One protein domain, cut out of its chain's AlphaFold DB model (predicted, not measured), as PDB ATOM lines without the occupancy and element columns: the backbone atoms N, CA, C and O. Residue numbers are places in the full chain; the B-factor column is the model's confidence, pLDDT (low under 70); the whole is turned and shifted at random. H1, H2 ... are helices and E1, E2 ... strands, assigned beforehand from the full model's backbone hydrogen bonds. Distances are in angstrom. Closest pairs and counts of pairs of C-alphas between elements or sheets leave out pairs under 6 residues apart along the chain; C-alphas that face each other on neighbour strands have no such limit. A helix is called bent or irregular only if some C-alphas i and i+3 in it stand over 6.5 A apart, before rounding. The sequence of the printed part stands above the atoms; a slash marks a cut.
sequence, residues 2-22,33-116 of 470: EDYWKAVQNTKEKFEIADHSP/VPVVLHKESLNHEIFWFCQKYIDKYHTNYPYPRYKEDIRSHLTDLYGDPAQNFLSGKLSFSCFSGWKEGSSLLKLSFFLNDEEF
ATOM      1  N   GLU A   2      29.771 -63.141  -6.535       85.69
ATOM      2  CA  GLU A   2      28.708 -63.555  -7.468       85.69
ATOM      3  C   GLU A   2      29.241 -64.434  -8.608       85.69
ATOM      4  O   GLU A   2      28.693 -65.505  -8.844       85.69
ATOM      5  N   ASP A   3      30.378 -64.069  -9.211       87.56
ATOM      6  CA  ASP A   3      31.016 -64.883 -10.260       87.56
ATOM      7  C   ASP A   3      31.374 -66.294  -9.776       87.56
ATOM      8  O   ASP A   3      31.125 -67.277 -10.462       87.56
ATOM      9  N   TYR A   4      31.902 -66.418  -8.553       87.75
ATOM     10  CA  TYR A   4      32.242 -67.717  -7.963       87.75
ATOM     11  C   TYR A   4      30.997 -68.539  -7.637       87.75
ATOM     12  O   TYR A   4      31.004 -69.752  -7.819       87.75
ATOM     13  N   TRP A   5      29.920 -67.893  -7.185       88.44
ATOM     14  CA  TRP A   5      28.635 -68.563  -7.005       88.44
ATOM     15  C   TRP A   5      28.120 -69.111  -8.334       88.44
ATOM     16  O   TRP A   5      27.798 -70.294  -8.416       88.44
ATOM     17  N   LYS A   6      28.099 -68.275  -9.380       88.38
ATOM     18  CA  LYS A   6      27.711 -68.675 -10.736       88.38
ATOM     19  C   LYS A   6      28.574 -69.837 -11.225       88.38
ATOM     20  O   LYS A   6      28.032 -70.825 -11.702       88.38
ATOM     21  N   ALA A   7      29.886 -69.775 -11.002       90.69
ATOM     22  CA  ALA A   7      30.792 -70.845 -11.386       90.69
ATOM     23  C   ALA A   7      30.491 -72.169 -10.673       90.69
ATOM     24  O   ALA A   7      30.496 -73.223 -11.305       90.69
ATOM     25  N   VAL A   8      30.156 -72.144  -9.376       89.38
ATOM     26  CA  VAL A   8      29.709 -73.350  -8.654       89.38
ATOM     27  C   VAL A   8      28.407 -73.903  -9.248       89.38
ATOM     28  O   VAL A   8      28.295 -75.118  -9.406       89.38
ATOM     29  N   GLN A   9      27.448 -73.048  -9.625       88.50
ATOM     30  CA  GLN A   9      26.200 -73.495 -10.263       88.50
ATOM     31  C   GLN A   9      26.442 -74.121 -11.640       88.50
ATOM     32  O   GLN A   9      26.001 -75.245 -11.878       88.50
ATOM     33  N   ASN A  10      27.207 -73.451 -12.505       88.81
ATOM     34  CA  ASN A  10      27.593 -73.977 -13.816       88.81
ATOM     35  C   ASN A  10      28.298 -75.338 -13.670       88.81
ATOM     36  O   ASN A  10      27.997 -76.299 -14.373       88.81
ATOM     37  N   THR A  11      29.184 -75.455 -12.677       90.75
ATOM     38  CA  THR A  11      29.893 -76.707 -12.376       90.75
ATOM     39  C   THR A  11      28.934 -77.821 -11.944       90.75
ATOM     40  O   THR A  11      29.081 -78.965 -12.374       90.75
ATOM     41  N   LYS A  12      27.930 -77.522 -11.109       89.56
ATOM     42  CA  LYS A  12      26.901 -78.501 -10.719       89.56
ATOM     43  C   LYS A  12      26.118 -79.013 -11.920       89.56
ATOM     44  O   LYS A  12      25.870 -80.214 -11.993       89.56
ATOM     45  N   GLU A  13      25.744 -78.120 -12.834       87.00
ATOM     46  CA  GLU A  13      25.045 -78.475 -14.069       87.00
ATOM     47  C   GLU A  13      25.917 -79.378 -14.946       87.00
ATOM     48  O   GLU A  13      25.489 -80.470 -15.319       87.00
ATOM     49  N   LYS A  14      27.179 -78.994 -15.160       87.75
ATOM     50  CA  LYS A  14      28.157 -79.767 -15.933       87.75
ATOM     51  C   LYS A  14      28.367 -81.188 -15.417       87.75
ATOM     52  O   LYS A  14      28.418 -82.131 -16.202       87.75
ATOM     53  N   PHE A  15      28.512 -81.349 -14.104       87.44
ATOM     54  CA  PHE A  15      28.684 -82.662 -13.476       87.44
ATOM     55  C   PHE A  15      27.346 -83.339 -13.135       87.44
ATOM     56  O   PHE A  15      27.327 -84.371 -12.453       87.44
ATOM     57  N   GLU A  16      26.220 -82.788 -13.608       85.44
ATOM     58  CA  GLU A  16      24.865 -83.311 -13.414       85.44
ATOM     59  C   GLU A  16      24.597 -83.680 -11.938       85.44
ATOM     60  O   GLU A  16      24.150 -84.785 -11.598       85.44
ATOM     61  N   ILE A  17      24.965 -82.780 -11.029       82.62
ATOM     62  CA  ILE A  17      24.752 -82.937  -9.594       82.62
ATOM     63  C   ILE A  17      23.324 -82.487  -9.277       82.62
ATOM     64  O   ILE A  17      23.000 -81.305  -9.362       82.62
ATOM     65  N   ALA A  18      22.455 -83.434  -8.911       64.81
ATOM     66  CA  ALA A  18      21.044 -83.158  -8.649       64.81
ATOM     67  C   ALA A  18      20.852 -82.220  -7.441       64.81
ATOM     68  O   ALA A  18      21.154 -82.580  -6.298       64.81
ATOM     69  N   ASP A  19      20.287 -81.036  -7.684       54.28
ATOM     70  CA  ASP A  19      19.881 -80.102  -6.637       54.28
ATOM     71  C   ASP A  19      18.502 -80.500  -6.081       54.28
ATOM     72  O   ASP A  19      17.446 -80.072  -6.552       54.28
ATOM     73  N   HIS A  20      18.495 -81.396  -5.092       45.00
ATOM     74  CA  HIS A  20      17.287 -81.779  -4.352       45.00
ATOM     75  C   HIS A  20      16.985 -80.837  -3.176       45.00
ATOM     76  O   HIS A  20      16.405 -81.253  -2.170       45.00
ATOM     77  N   SER A  21      17.348 -79.560  -3.282       40.47
ATOM     78  CA  SER A  21      16.798 -78.530  -2.404       40.47
ATOM     79  C   SER A  21      15.267 -78.500  -2.571       40.47
ATOM     80  O   SER A  21      14.780 -78.537  -3.706       40.47
ATOM     81  N   PRO A  22      14.459 -78.480  -1.490       31.69
ATOM     82  CA  PRO A  22      13.007 -78.496  -1.613       31.69
ATOM     83  C   PRO A  22      12.559 -77.267  -2.403       31.69
ATOM     84  O   PRO A  22      12.604 -76.145  -1.897       31.69
ATOM     85  N   VAL A  33      21.102 -65.836  -8.235       54.97
ATOM     86  CA  VAL A  33      22.038 -65.522  -7.147       54.97
ATOM     87  C   VAL A  33      21.236 -64.929  -5.973       54.97
ATOM     88  O   VAL A  33      20.337 -64.121  -6.215       54.97
ATOM     89  N   PRO A  34      21.514 -65.293  -4.705       60.44
ATOM     90  CA  PRO A  34      20.854 -64.677  -3.556       60.44
ATOM     91  C   PRO A  34      20.921 -63.144  -3.626       60.44
ATOM     92  O   PRO A  34      21.982 -62.599  -3.913       60.44
ATOM     93  N   VAL A  35      19.817 -62.456  -3.301       64.44
ATOM     94  CA  VAL A  35      19.700 -60.975  -3.340       64.44
ATOM     95  C   VAL A  35      20.844 -60.272  -2.587       64.44
ATOM     96  O   VAL A  35      21.233 -59.164  -2.944       64.44
ATOM     97  N   VAL A  36      21.402 -60.929  -1.565       72.00
ATOM     98  CA  VAL A  36      22.689 -60.588  -0.950       72.00
ATOM     99  C   VAL A  36      23.472 -61.886  -0.747       72.00
ATOM    100  O   VAL A  36      23.034 -62.768  -0.005       72.00
ATOM    101  N   LEU A  37      24.625 -62.020  -1.405       78.12
ATOM    102  CA  LEU A  37      25.483 -63.195  -1.272       78.12
ATOM    103  C   LEU A  37      26.463 -63.024  -0.098       78.12
ATOM    104  O   LEU A  37      27.424 -62.258  -0.177       78.12
ATOM    105  N   HIS A  38      26.239 -63.772   0.982       84.38
ATOM    106  CA  HIS A  38      27.151 -63.834   2.126       84.38
ATOM    107  C   HIS A  38      28.256 -64.884   1.913       84.38
ATOM    108  O   HIS A  38      28.096 -65.828   1.131       84.38
ATOM    109  N   LYS A  39      29.390 -64.748   2.619       85.31
ATOM    110  CA  LYS A  39      30.510 -65.709   2.539       85.31
ATOM    111  C   LYS A  39      30.075 -67.105   2.970       85.31
ATOM    112  O   LYS A  39      30.390 -68.091   2.312       85.31
ATOM    113  N   GLU A  40      29.284 -67.166   4.034       83.88
ATOM    114  CA  GLU A  40      28.727 -68.388   4.597       83.88
ATOM    115  C   GLU A  40      27.856 -69.117   3.572       83.88
ATOM    116  O   GLU A  40      27.932 -70.338   3.466       83.88
ATOM    117  N   SER A  41      27.076 -68.376   2.774       84.81
ATOM    118  CA  SER A  41      26.247 -68.948   1.710       84.81
ATOM    119  C   SER A  41      27.102 -69.662   0.664       84.81
ATOM    120  O   SER A  41      26.835 -70.821   0.359       84.81
ATOM    121  N   LEU A  42      28.161 -69.014   0.162       84.62
ATOM    122  CA  LEU A  42      29.069 -69.626  -0.814       84.62
ATOM    123  C   LEU A  42      29.811 -70.838  -0.224       84.62
ATOM    124  O   LEU A  42      29.933 -71.867  -0.886       84.62
ATOM    125  N   ASN A  43      30.261 -70.749   1.029       87.50
ATOM    126  CA  ASN A  43      30.945 -71.850   1.712       87.50
ATOM    127  C   ASN A  43      30.039 -73.077   1.867       87.50
ATOM    128  O   ASN A  43      30.460 -74.199   1.580       87.50
ATOM    129  N   HIS A  44      28.785 -72.867   2.274       85.38
ATOM    130  CA  HIS A  44      27.788 -73.931   2.343       85.38
ATOM    131  C   HIS A  44      27.527 -74.565   0.975       85.38
ATOM    132  O   HIS A  44      27.403 -75.784   0.879       85.38
ATOM    133  N   GLU A  45      27.478 -73.752  -0.076       87.12
ATOM    134  CA  GLU A  45      27.223 -74.223  -1.432       87.12
ATOM    135  C   GLU A  45      28.349 -75.111  -1.966       87.12
ATOM    136  O   GLU A  45      28.091 -76.184  -2.516       87.12
ATOM    137  N   ILE A  46      29.599 -74.708  -1.732       89.56
ATOM    138  CA  ILE A  46      30.795 -75.485  -2.081       89.56
ATOM    139  C   ILE A  46      30.834 -76.794  -1.303       89.56
ATOM    140  O   ILE A  46      31.105 -77.843  -1.883       89.56
ATOM    141  N   PHE A  47      30.528 -76.756  -0.004       89.06
ATOM    142  CA  PHE A  47      30.456 -77.964   0.805       89.06
ATOM    143  C   PHE A  47      29.455 -78.962   0.212       89.06
ATOM    144  O   PHE A  47      29.806 -80.117  -0.023       89.06
ATOM    145  N   TRP A  48      28.229 -78.528  -0.094       87.00
ATOM    146  CA  TRP A  48      27.212 -79.415  -0.666       87.00
ATOM    147  C   TRP A  48      27.562 -79.905  -2.068       87.00
ATOM    148  O   TRP A  48      27.325 -81.077  -2.364       87.00
ATOM    149  N   PHE A  49      28.157 -79.049  -2.902       91.00
ATOM    150  CA  PHE A  49      28.743 -79.467  -4.174       91.00
ATOM    151  C   PHE A  49      29.725 -80.624  -3.961       91.00
ATOM    152  O   PHE A  49      29.556 -81.683  -4.560       91.00
ATOM    153  N   CYS A  50      30.683 -80.465  -3.048       91.31
ATOM    154  CA  CYS A  50      31.689 -81.477  -2.756       91.31
ATOM    155  C   CYS A  50      31.090 -82.801  -2.277       91.31
ATOM    156  O   CYS A  50      31.466 -83.856  -2.785       91.31
ATOM    157  N   GLN A  51      30.139 -82.759  -1.336       88.25
ATOM    158  CA  GLN A  51      29.504 -83.976  -0.821       88.25
ATOM    159  C   GLN A  51      28.802 -84.755  -1.934       88.25
ATOM    160  O   GLN A  51      28.947 -85.970  -2.041       88.25
ATOM    161  N   LYS A  52      28.068 -84.052  -2.802       89.00
ATOM    162  CA  LYS A  52      27.347 -84.678  -3.913       89.00
ATOM    163  C   LYS A  52      28.266 -85.155  -5.031       89.00
ATOM    164  O   LYS A  52      28.006 -86.205  -5.611       89.00
ATOM    165  N   TYR A  53      29.335 -84.416  -5.315       91.75
ATOM    166  CA  TYR A  53      30.348 -84.829  -6.280       91.75
ATOM    167  C   TYR A  53      31.002 -86.148  -5.845       91.75
ATOM    168  O   TYR A  53      31.096 -87.086  -6.636       91.75
ATOM    169  N   ILE A  54      31.399 -86.248  -4.573       90.31
ATOM    170  CA  ILE A  54      32.015 -87.457  -4.009       90.31
ATOM    171  C   ILE A  54      31.022 -88.627  -3.999       90.31
ATOM    172  O   ILE A  54      31.376 -89.708  -4.456       90.31
ATOM    173  N   ASP A  55      29.776 -88.414  -3.566       87.56
ATOM    174  CA  ASP A  55      28.719 -89.443  -3.569       87.56
ATOM    175  C   ASP A  55      28.457 -90.007  -4.980       87.56
ATOM    176  O   ASP A  55      28.223 -91.201  -5.136       87.56
ATOM    177  N   LYS A  56      28.549 -89.168  -6.022       90.12
ATOM    178  CA  LYS A  56      28.319 -89.577  -7.416       90.12
ATOM    179  C   LYS A  56      29.526 -90.262  -8.063       90.12
ATOM    180  O   LYS A  56      29.361 -91.302  -8.695       90.12
ATOM    181  N   TYR A  57      30.722 -89.680  -7.946       90.62
ATOM    182  CA  TYR A  57      31.912 -90.111  -8.702       90.62
ATOM    183  C   TYR A  57      32.907 -90.949  -7.886       90.62
ATOM    184  O   TYR A  57      33.788 -91.587  -8.457       90.62
ATOM    185  N   HIS A  58      32.773 -90.976  -6.560       89.75
ATOM    186  CA  HIS A  58      33.709 -91.620  -5.635       89.75
ATOM    187  C   HIS A  58      32.972 -92.407  -4.534       89.75
ATOM    188  O   HIS A  58      33.302 -92.306  -3.353       89.75
ATOM    189  N   THR A  59      32.008 -93.241  -4.932       85.81
ATOM    190  CA  THR A  59      31.106 -94.026  -4.056       85.81
ATOM    191  C   THR A  59      31.805 -94.906  -3.011       85.81
ATOM    192  O   THR A  59      31.208 -95.253  -1.995       85.81
ATOM    193  N   ASN A  60      33.071 -95.260  -3.241       86.81
ATOM    194  CA  ASN A  60      33.877 -96.072  -2.328       86.81
ATOM    195  C   ASN A  60      34.378 -95.299  -1.096       86.81
ATOM    196  O   ASN A  60      34.932 -95.915  -0.184       86.81
ATOM    197  N   TYR A  61      34.223 -93.974  -1.059       86.38
ATOM    198  CA  TYR A  61      34.665 -93.151   0.061       86.38
ATOM    199  C   TYR A  61      33.486 -92.725   0.947       86.38
ATOM    200  O   TYR A  61      32.439 -92.325   0.433       86.38
ATOM    201  N   PRO A  62      33.636 -92.784   2.286       77.12
ATOM    202  CA  PRO A  62      32.604 -92.310   3.197       77.12
ATOM    203  C   PRO A  62      32.452 -90.793   3.075       77.12
ATOM    204  O   PRO A  62      33.427 -90.111   2.766       77.12
ATOM    205  N   TYR A  63      31.255 -90.281   3.367       74.69
ATOM    206  CA  TYR A  63      30.990 -88.849   3.498       74.69
ATOM    207  C   TYR A  63      30.045 -88.548   4.674       74.69
ATOM    208  O   TYR A  63      29.213 -89.401   5.011       74.69
ATOM    209  N   PRO A  64      30.166 -87.382   5.344       76.94
ATOM    210  CA  PRO A  64      29.386 -87.051   6.538       76.94
ATOM    211  C   PRO A  64      27.885 -86.930   6.231       76.94
ATOM    212  O   PRO A  64      27.463 -86.101   5.426       76.94
ATOM    213  N   ARG A  65      27.061 -87.745   6.908       74.19
ATOM    214  CA  ARG A  65      25.589 -87.754   6.752       74.19
ATOM    215  C   ARG A  65      24.841 -87.139   7.933       74.19
ATOM    216  O   ARG A  65      23.728 -86.646   7.754       74.19
ATOM    217  N   TYR A  66      25.419 -87.173   9.134       80.00
ATOM    218  CA  TYR A  66      24.779 -86.646  10.336       80.00
ATOM    219  C   TYR A  66      25.104 -85.163  10.540       80.00
ATOM    220  O   TYR A  66      26.165 -84.670  10.167       80.00
ATOM    221  N   LYS A  67      24.168 -84.426  11.148       78.12
ATOM    222  CA  LYS A  67      24.273 -82.967  11.337       78.12
ATOM    223  C   LYS A  67      25.487 -82.552  12.176       78.12
ATOM    224  O   LYS A  67      26.032 -81.473  11.955       78.12
ATOM    225  N   GLU A  68      25.860 -83.374  13.152       78.50
ATOM    226  CA  GLU A  68      27.026 -83.144  14.009       78.50
ATOM    227  C   GLU A  68      28.318 -83.295  13.204       78.50
ATOM    228  O   GLU A  68      29.104 -82.351  13.172       78.50
ATOM    229  N   ASP A  69      28.443 -84.384  12.438       77.81
ATOM    230  CA  ASP A  69      29.582 -84.633  11.545       77.81
ATOM    231  C   ASP A  69      29.747 -83.537  10.488       77.81
ATOM    232  O   ASP A  69      30.859 -83.114  10.204       77.81
ATOM    233  N   ILE A  70      28.648 -83.035   9.912       80.94
ATOM    234  CA  ILE A  70      28.696 -81.950   8.918       80.94
ATOM    235  C   ILE A  70      29.303 -80.677   9.520       80.94
ATOM    236  O   ILE A  70      30.096 -79.999   8.867       80.94
ATOM    237  N   ARG A  71      28.927 -80.326  10.757       79.69
ATOM    238  CA  ARG A  71      29.419 -79.105  11.413       79.69
ATOM    239  C   ARG A  71      30.907 -79.184  11.707       79.69
ATOM    240  O   ARG A  71      31.608 -78.214  11.444       79.69
ATOM    241  N   SER A  72      31.360 -80.310  12.241       78.38
ATOM    242  CA  SER A  72      32.770 -80.509  12.551       78.38
ATOM    243  C   SER A  72      33.609 -80.632  11.267       78.38
ATOM    244  O   SER A  72      34.711 -80.099  11.189       78.38
ATOM    245  N   HIS A  73      33.076 -81.243  10.202       80.56
ATOM    246  CA  HIS A  73      33.765 -81.335   8.905       80.56
ATOM    247  C   HIS A  73      33.981 -79.959   8.258       80.56
ATOM    248  O   HIS A  73      35.053 -79.675   7.718       80.56
ATOM    249  N   LEU A  74      32.978 -79.077   8.358       80.50
ATOM    250  CA  LEU A  74      33.068 -77.689   7.901       80.50
ATOM    251  C   LEU A  74      34.166 -76.907   8.637       80.50
ATOM    252  O   LEU A  74      34.928 -76.193   7.984       80.50
ATOM    253  N   THR A  75      34.271 -77.049   9.964       79.62
ATOM    254  CA  THR A  75      35.298 -76.348  10.751       79.62
ATOM    255  C   THR A  75      36.702 -76.884  10.502       79.62
ATOM    256  O   THR A  75      37.635 -76.090  10.403       79.62
ATOM    257  N   ASP A  76      36.856 -78.200  10.363       78.88
ATOM    258  CA  ASP A  76      38.175 -78.831  10.461       78.88
ATOM    259  C   ASP A  76      38.888 -78.967   9.106       78.88
ATOM    260  O   ASP A  76      40.118 -79.022   9.062       78.88
ATOM    261  N   LEU A  77      38.141 -79.017   7.993       80.44
ATOM    262  CA  LEU A  77      38.705 -79.318   6.667       80.44
ATOM    263  C   LEU A  77      38.460 -78.237   5.609       80.44
ATOM    264  O   LEU A  77      39.348 -77.984   4.795       80.44
ATOM    265  N   TYR A  78      37.291 -77.590   5.604       80.94
ATOM    266  CA  TYR A  78      36.952 -76.606   4.566       80.94
ATOM    267  C   TYR A  78      37.416 -75.184   4.904       80.94
ATOM    268  O   TYR A  78      37.806 -74.447   3.996       80.94
ATOM    269  N   GLY A  79      37.419 -74.795   6.184       82.25
ATOM    270  CA  GLY A  79      37.777 -73.436   6.596       82.25
ATOM    271  C   GLY A  79      36.836 -72.388   5.985       82.25
ATOM    272  O   GLY A  79      35.619 -72.515   6.092       82.25
ATOM    273  N   ASP A  80      37.392 -71.361   5.324       84.00
ATOM    274  CA  ASP A  80      36.627 -70.307   4.632       84.00
ATOM    275  C   ASP A  80      36.997 -70.210   3.129       84.00
ATOM    276  O   ASP A  80      37.831 -69.384   2.732       84.00
ATOM    277  N   PRO A  81      36.413 -71.066   2.262       83.94
ATOM    278  CA  PRO A  81      36.627 -71.025   0.812       83.94
ATOM    279  C   PRO A  81      36.340 -69.657   0.176       83.94
ATOM    280  O   PRO A  81      37.103 -69.204  -0.675       83.94
ATOM    281  N   ALA A  82      35.286 -68.965   0.609       84.06
ATOM    282  CA  ALA A  82      34.924 -67.636   0.133       84.06
ATOM    283  C   ALA A  82      36.041 -66.619   0.393       84.06
ATOM    284  O   ALA A  82      36.388 -65.836  -0.494       84.06
ATOM    285  N   GLN A  83      36.655 -66.653   1.578       85.94
ATOM    286  CA  GLN A  83      37.813 -65.812   1.877       85.94
ATOM    287  C   GLN A  83      39.027 -66.160   1.001       85.94
ATOM    288  O   GLN A  83      39.726 -65.248   0.553       85.94
ATOM    289  N   ASN A  84      39.255 -67.445   0.703       86.62
ATOM    290  CA  ASN A  84      40.327 -67.865  -0.205       86.62
ATOM    291  C   ASN A  84      40.131 -67.277  -1.611       86.62
ATOM    292  O   ASN A  84      41.062 -66.683  -2.159       86.62
ATOM    293  N   PHE A  85      38.919 -67.337  -2.166       87.31
ATOM    294  CA  PHE A  85      38.630 -66.721  -3.464       87.31
ATOM    295  C   PHE A  85      38.800 -65.202  -3.456       87.31
ATOM    296  O   PHE A  85      39.338 -64.630  -4.403       87.31
ATOM    297  N   LEU A  86      38.383 -64.537  -2.374       86.06
ATOM    298  CA  LEU A  86      38.574 -63.095  -2.203       86.06
ATOM    299  C   LEU A  86      40.055 -62.700  -2.102       86.06
ATOM    300  O   LEU A  86      40.412 -61.595  -2.493       86.06
ATOM    301  N   SER A  87      40.918 -63.603  -1.629       87.31
ATOM    302  CA  SER A  87      42.379 -63.433  -1.665       87.31
ATOM    303  C   SER A  87      43.023 -63.771  -3.020       87.31
ATOM    304  O   SER A  87      44.244 -63.731  -3.137       87.31
ATOM    305  N   GLY A  88      42.225 -64.101  -4.044       85.19
ATOM    306  CA  GLY A  88      42.700 -64.425  -5.393       85.19
ATOM    307  C   GLY A  88      43.073 -65.893  -5.609       85.19
ATOM    308  O   GLY A  88      43.555 -66.248  -6.683       85.19
ATOM    309  N   LYS A  89      42.849 -66.776  -4.628       86.44
ATOM    310  CA  LYS A  89      43.068 -68.215  -4.809       86.44
ATOM    311  C   LYS A  89      41.894 -68.817  -5.578       86.44
ATOM    312  O   LYS A  89      40.820 -69.002  -5.022       86.44
ATOM    313  N   LEU A  90      42.118 -69.170  -6.840       89.12
ATOM    314  CA  LEU A  90      41.105 -69.720  -7.752       89.12
ATOM    315  C   LEU A  90      40.925 -71.244  -7.620       89.12
ATOM    316  O   LEU A  90      40.693 -71.940  -8.608       89.12
ATOM    317  N   SER A  91      41.080 -71.787  -6.413       91.12
ATOM    318  CA  SER A  91      40.974 -73.224  -6.161       91.12
ATOM    319  C   SER A  91      40.416 -73.536  -4.780       91.12
ATOM    320  O   SER A  91      40.663 -72.820  -3.807       91.12
ATOM    321  N   PHE A  92      39.695 -74.650  -4.692       92.69
ATOM    322  CA  PHE A  92      39.201 -75.207  -3.435       92.69
ATOM    323  C   PHE A  92      39.423 -76.717  -3.397       92.69
ATOM    324  O   PHE A  92      39.744 -77.335  -4.412       92.69
ATOM    325  N   SER A  93      39.269 -77.307  -2.212       93.00
ATOM    326  CA  SER A  93      39.382 -78.752  -2.039       93.00
ATOM    327  C   SER A  93      38.105 -79.343  -1.455       93.00
ATOM    328  O   SER A  93      37.525 -78.771  -0.535       93.00
ATOM    329  N   CYS A  94      37.699 -80.493  -1.982       92.75
ATOM    330  CA  CYS A  94      36.678 -81.353  -1.406       92.75
ATOM    331  C   CYS A  94      37.329 -82.479  -0.606       92.75
ATOM    332  O   CYS A  94      38.393 -82.975  -0.972       92.75
ATOM    333  N   PHE A  95      36.656 -82.923   0.449       91.31
ATOM    334  CA  PHE A  95      37.123 -83.990   1.330       91.31
ATOM    335  C   PHE A  95      36.025 -85.030   1.507       91.31
ATOM    336  O   PHE A  95      34.877 -84.652   1.748       91.31
ATOM    337  N   SER A  96      36.372 -86.314   1.411       88.50
ATOM    338  CA  SER A  96      35.408 -87.395   1.614       88.50
ATOM    339  C   SER A  96      35.111 -87.621   3.096       88.50
ATOM    340  O   SER A  96      33.973 -87.500   3.517       88.50
ATOM    341  N   GLY A  97      36.128 -87.858   3.923       79.88
ATOM    342  CA  GLY A  97      35.959 -88.254   5.321       79.88
ATOM    343  C   GLY A  97      36.800 -87.440   6.294       79.88
ATOM    344  O   GLY A  97      37.154 -86.291   6.027       79.88
ATOM    345  N   TRP A  98      37.113 -88.058   7.430       70.81
ATOM    346  CA  TRP A  98      38.002 -87.518   8.455       70.81
ATOM    347  C   TRP A  98      39.459 -87.857   8.160       70.81
ATOM    348  O   TRP A  98      39.751 -88.839   7.480       70.81
ATOM    349  N   LYS A  99      40.376 -87.058   8.712       60.62
ATOM    350  CA  LYS A  99      41.820 -87.289   8.574       60.62
ATOM    351  C   LYS A  99      42.311 -88.519   9.352       60.62
ATOM    352  O   LYS A  99      43.324 -89.097   8.973       60.62
ATOM    353  N   GLU A 100      41.599 -88.930  10.402       62.66
ATOM    354  CA  GLU A 100      41.945 -90.081  11.245       62.66
ATOM    355  C   GLU A 100      40.782 -91.085  11.309       62.66
ATOM    356  O   GLU A 100      39.623 -90.695  11.430       62.66
ATOM    357  N   GLY A 101      41.087 -92.388  11.233       67.38
ATOM    358  CA  GLY A 101      40.119 -93.476  11.450       67.38
ATOM    359  C   GLY A 101      39.366 -93.980  10.209       67.38
ATOM    360  O   GLY A 101      38.679 -94.996  10.296       67.38
ATOM    361  N   SER A 102      39.524 -93.340   9.047       72.06
ATOM    362  CA  SER A 102      38.944 -93.769   7.762       72.06
ATOM    363  C   SER A 102      39.868 -93.424   6.594       72.06
ATOM    364  O   SER A 102      40.662 -92.496   6.713       72.06
ATOM    365  N   SER A 103      39.750 -94.123   5.460       81.81
ATOM    366  CA  SER A 103      40.397 -93.682   4.218       81.81
ATOM    367  C   SER A 103      39.833 -92.324   3.786       81.81
ATOM    368  O   SER A 103      38.615 -92.125   3.740       81.81
ATOM    369  N   LEU A 104      40.722 -91.387   3.467       89.06
ATOM    370  CA  LEU A 104      40.366 -90.024   3.080       89.06
ATOM    371  C   LEU A 104      40.778 -89.775   1.631       89.06
ATOM    372  O   LEU A 104      41.914 -90.033   1.246       89.06
ATOM    373  N   LEU A 105      39.859 -89.223   0.846       92.62
ATOM    374  CA  LEU A 105      40.128 -88.641  -0.460       92.62
ATOM    375  C   LEU A 105      40.012 -87.121  -0.348       92.62
ATOM    376  O   LEU A 105      38.976 -86.603   0.079       92.62
ATOM    377  N   LYS A 106      41.062 -86.411  -0.759       93.69
ATOM    378  CA  LYS A 106      41.046 -84.961  -0.954       93.69
ATOM    379  C   LYS A 106      41.141 -84.655  -2.446       93.69
ATOM    380  O   LYS A 106      42.136 -84.956  -3.094       93.69
ATOM    381  N   LEU A 107      40.111 -84.017  -2.975       94.88
ATOM    382  CA  LEU A 107      40.018 -83.576  -4.365       94.88
ATOM    383  C   LEU A 107      40.309 -82.088  -4.423       94.88
ATOM    384  O   LEU A 107      39.747 -81.349  -3.624       94.88
ATOM    385  N   SER A 108      41.129 -81.620  -5.355       95.38
ATOM    386  CA  SER A 108      41.319 -80.184  -5.577       95.38
ATOM    387  C   SER A 108      40.763 -79.773  -6.930       95.38
ATOM    388  O   SER A 108      40.999 -80.438  -7.938       95.38
ATOM    389  N   PHE A 109      40.033 -78.664  -6.925       94.81
ATOM    390  CA  PHE A 109      39.405 -78.065  -8.091       94.81
ATOM    391  C   PHE A 109      40.051 -76.720  -8.388       94.81
ATOM    392  O   PHE A 109      40.356 -75.968  -7.459       94.81
ATOM    393  N   PHE A 110      40.232 -76.400  -9.662       93.88
ATOM    394  CA  PHE A 110      40.651 -75.077 -10.115       93.88
ATOM    395  C   PHE A 110      39.555 -74.449 -10.971       93.88
ATOM    396  O   PHE A 110      38.818 -75.158 -11.650       93.88
ATOM    397  N   LEU A 111      39.439 -73.126 -10.912       92.81
ATOM    398  CA  LEU A 111      38.545 -72.373 -11.783       92.81
ATOM    399  C   LEU A 111      39.183 -72.226 -13.168       92.81
ATOM    400  O   LEU A 111      40.322 -71.762 -13.270       92.81
ATOM    401  N   ASN A 112      38.438 -72.585 -14.208       90.69
ATOM    402  CA  ASN A 112      38.742 -72.276 -15.599       90.69
ATOM    403  C   ASN A 112      37.518 -71.603 -16.221       90.69
ATOM    404  O   ASN A 112      36.432 -72.184 -16.224       90.69
ATOM    405  N   ASP A 113      37.686 -70.375 -16.700       88.38
ATOM    406  CA  ASP A 113      36.590 -69.510 -17.143       88.38
ATOM    407  C   ASP A 113      35.471 -69.388 -16.086       88.38
ATOM    408  O   ASP A 113      35.670 -68.774 -15.035       88.38
ATOM    409  N   GLU A 114      34.302 -69.980 -16.343       90.44
ATOM    410  CA  GLU A 114      33.141 -69.961 -15.447       90.44
ATOM    411  C   GLU A 114      32.850 -71.330 -14.802       90.44
ATOM    412  O   GLU A 114      31.736 -71.555 -14.331       90.44
ATOM    413  N   GLU A 115      33.797 -72.272 -14.794       91.62
ATOM    414  CA  GLU A 115      33.579 -73.637 -14.297       91.62
ATOM    415  C   GLU A 115      34.773 -74.161 -13.487       91.62
ATOM    416  O   GLU A 115      35.933 -73.846 -13.753       91.62
ATOM    417  N   PHE A 116      34.503 -74.997 -12.487       93.69
ATOM    418  CA  PHE A 116      35.531 -75.649 -11.687       93.69
ATOM    419  C   PHE A 116      35.822 -77.055 -12.197       93.69
ATOM    420  O   PHE A 116      34.923 -77.884 -12.329       93.69
TER     421      PHE A 116
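What this domain is: This is residues 2 to 22 and 33 to 116 of the 470 residues of an uncharacterized protein of Leptospira terpstrae serovar Hualin str. LT 11-33 = ATCC 700639 (UniProt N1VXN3). One long helix, H2, runs through the middle, and a two-stranded hairpin, E1 and E2, packs on one side of it with its strands crossing H2 at a slant and E1 the nearer strand. H1 runs side by side with H2, H4 packs on the beginning of H2, and H3 crosses H2 nearly at right angles near the residues of H2 that meet the hairpin. The printed part has 105 residues with four named helices and two named strands, in the order H1, H2, H3, H4, E1, E2; the sheet E1 - E2 is antiparallel and the class is mixed, helices and strands. The whole is compact, with a radius of gyration of the C-alphas of 13.4 A and spans of 38 by 28 by 27 A.

How they stand to each other: H1, residues 2 to 14, touches H2, residues 39 to 57, at a shallow tilt of 15 degrees, the same way; the closest C-alphas, of Trp 5 and Leu 42, are 6.3 A apart. H2 touches H1 with residues 42 to 49 alone. H3, residues 67 to 78, is close to H2 but not clearly touching and about perpendicular to it at 79 degrees, with the closest C-alphas, of Phe 47 and Leu 74, 7.6 A apart. H4, residues 81 to 86, touches H2 at a steep tilt of 56 degrees, opposite ways, where residues 39 to 46 of H2 alone take part; the closest C-alphas, of Lys 39 and Ala 82, are 5.4 A apart. E1, residues 91 to 95, comes closest to H2 at the C-alphas of Cys 50 and Cys 94, 5.2 A apart. E1 and E2, residues 104 to 112, form an antiparallel hairpin at 157 degrees, with N 94 and O 107 2.8 A apart and N 109 and O 92 2.9 A apart, within hydrogen-bond range. H2 and E2 are near each other, with 6 pairs of C-alphas within 10 A. H1 and H3 are apart, and so are H4 and E2. In H1, H2 and H4 every O i to N i+4 pair is within hydrogen-bond range; in H3, 7 of 8 are.

Where its parts are: H1 begins at C-alpha 2 (28.708, -63.555, -7.468) and is 18.3 A long from first to last C-alpha. H2 begins at C-alpha 39 (30.510, -65.709, 2.539) and is 26.9 A long. H3 measures 15.7 A and is neither bent nor irregular, but only just: C-alphas 75 and 78 are 6.4 A apart. H4 measures 8.7 A and E1 13.7 A. E2 measures 25.8 A and ends at C-alpha 112 (38.742, -72.276, -15.599).

The domain as a whole: The C-alphas farthest apart, of Val 35 and Gly 101, are 41.1 A apart. Residues 23 to 32 are not printed, and C-alphas 22 and 33 are 16.7 A apart across this cut, which lies in the link from H1 to H2. Of the links that are printed whole, none is long. Mean pLDDT of the printed part is 82.8, and it is under 70 at residues 18 to 22, 33 to 35 and 99 to 101.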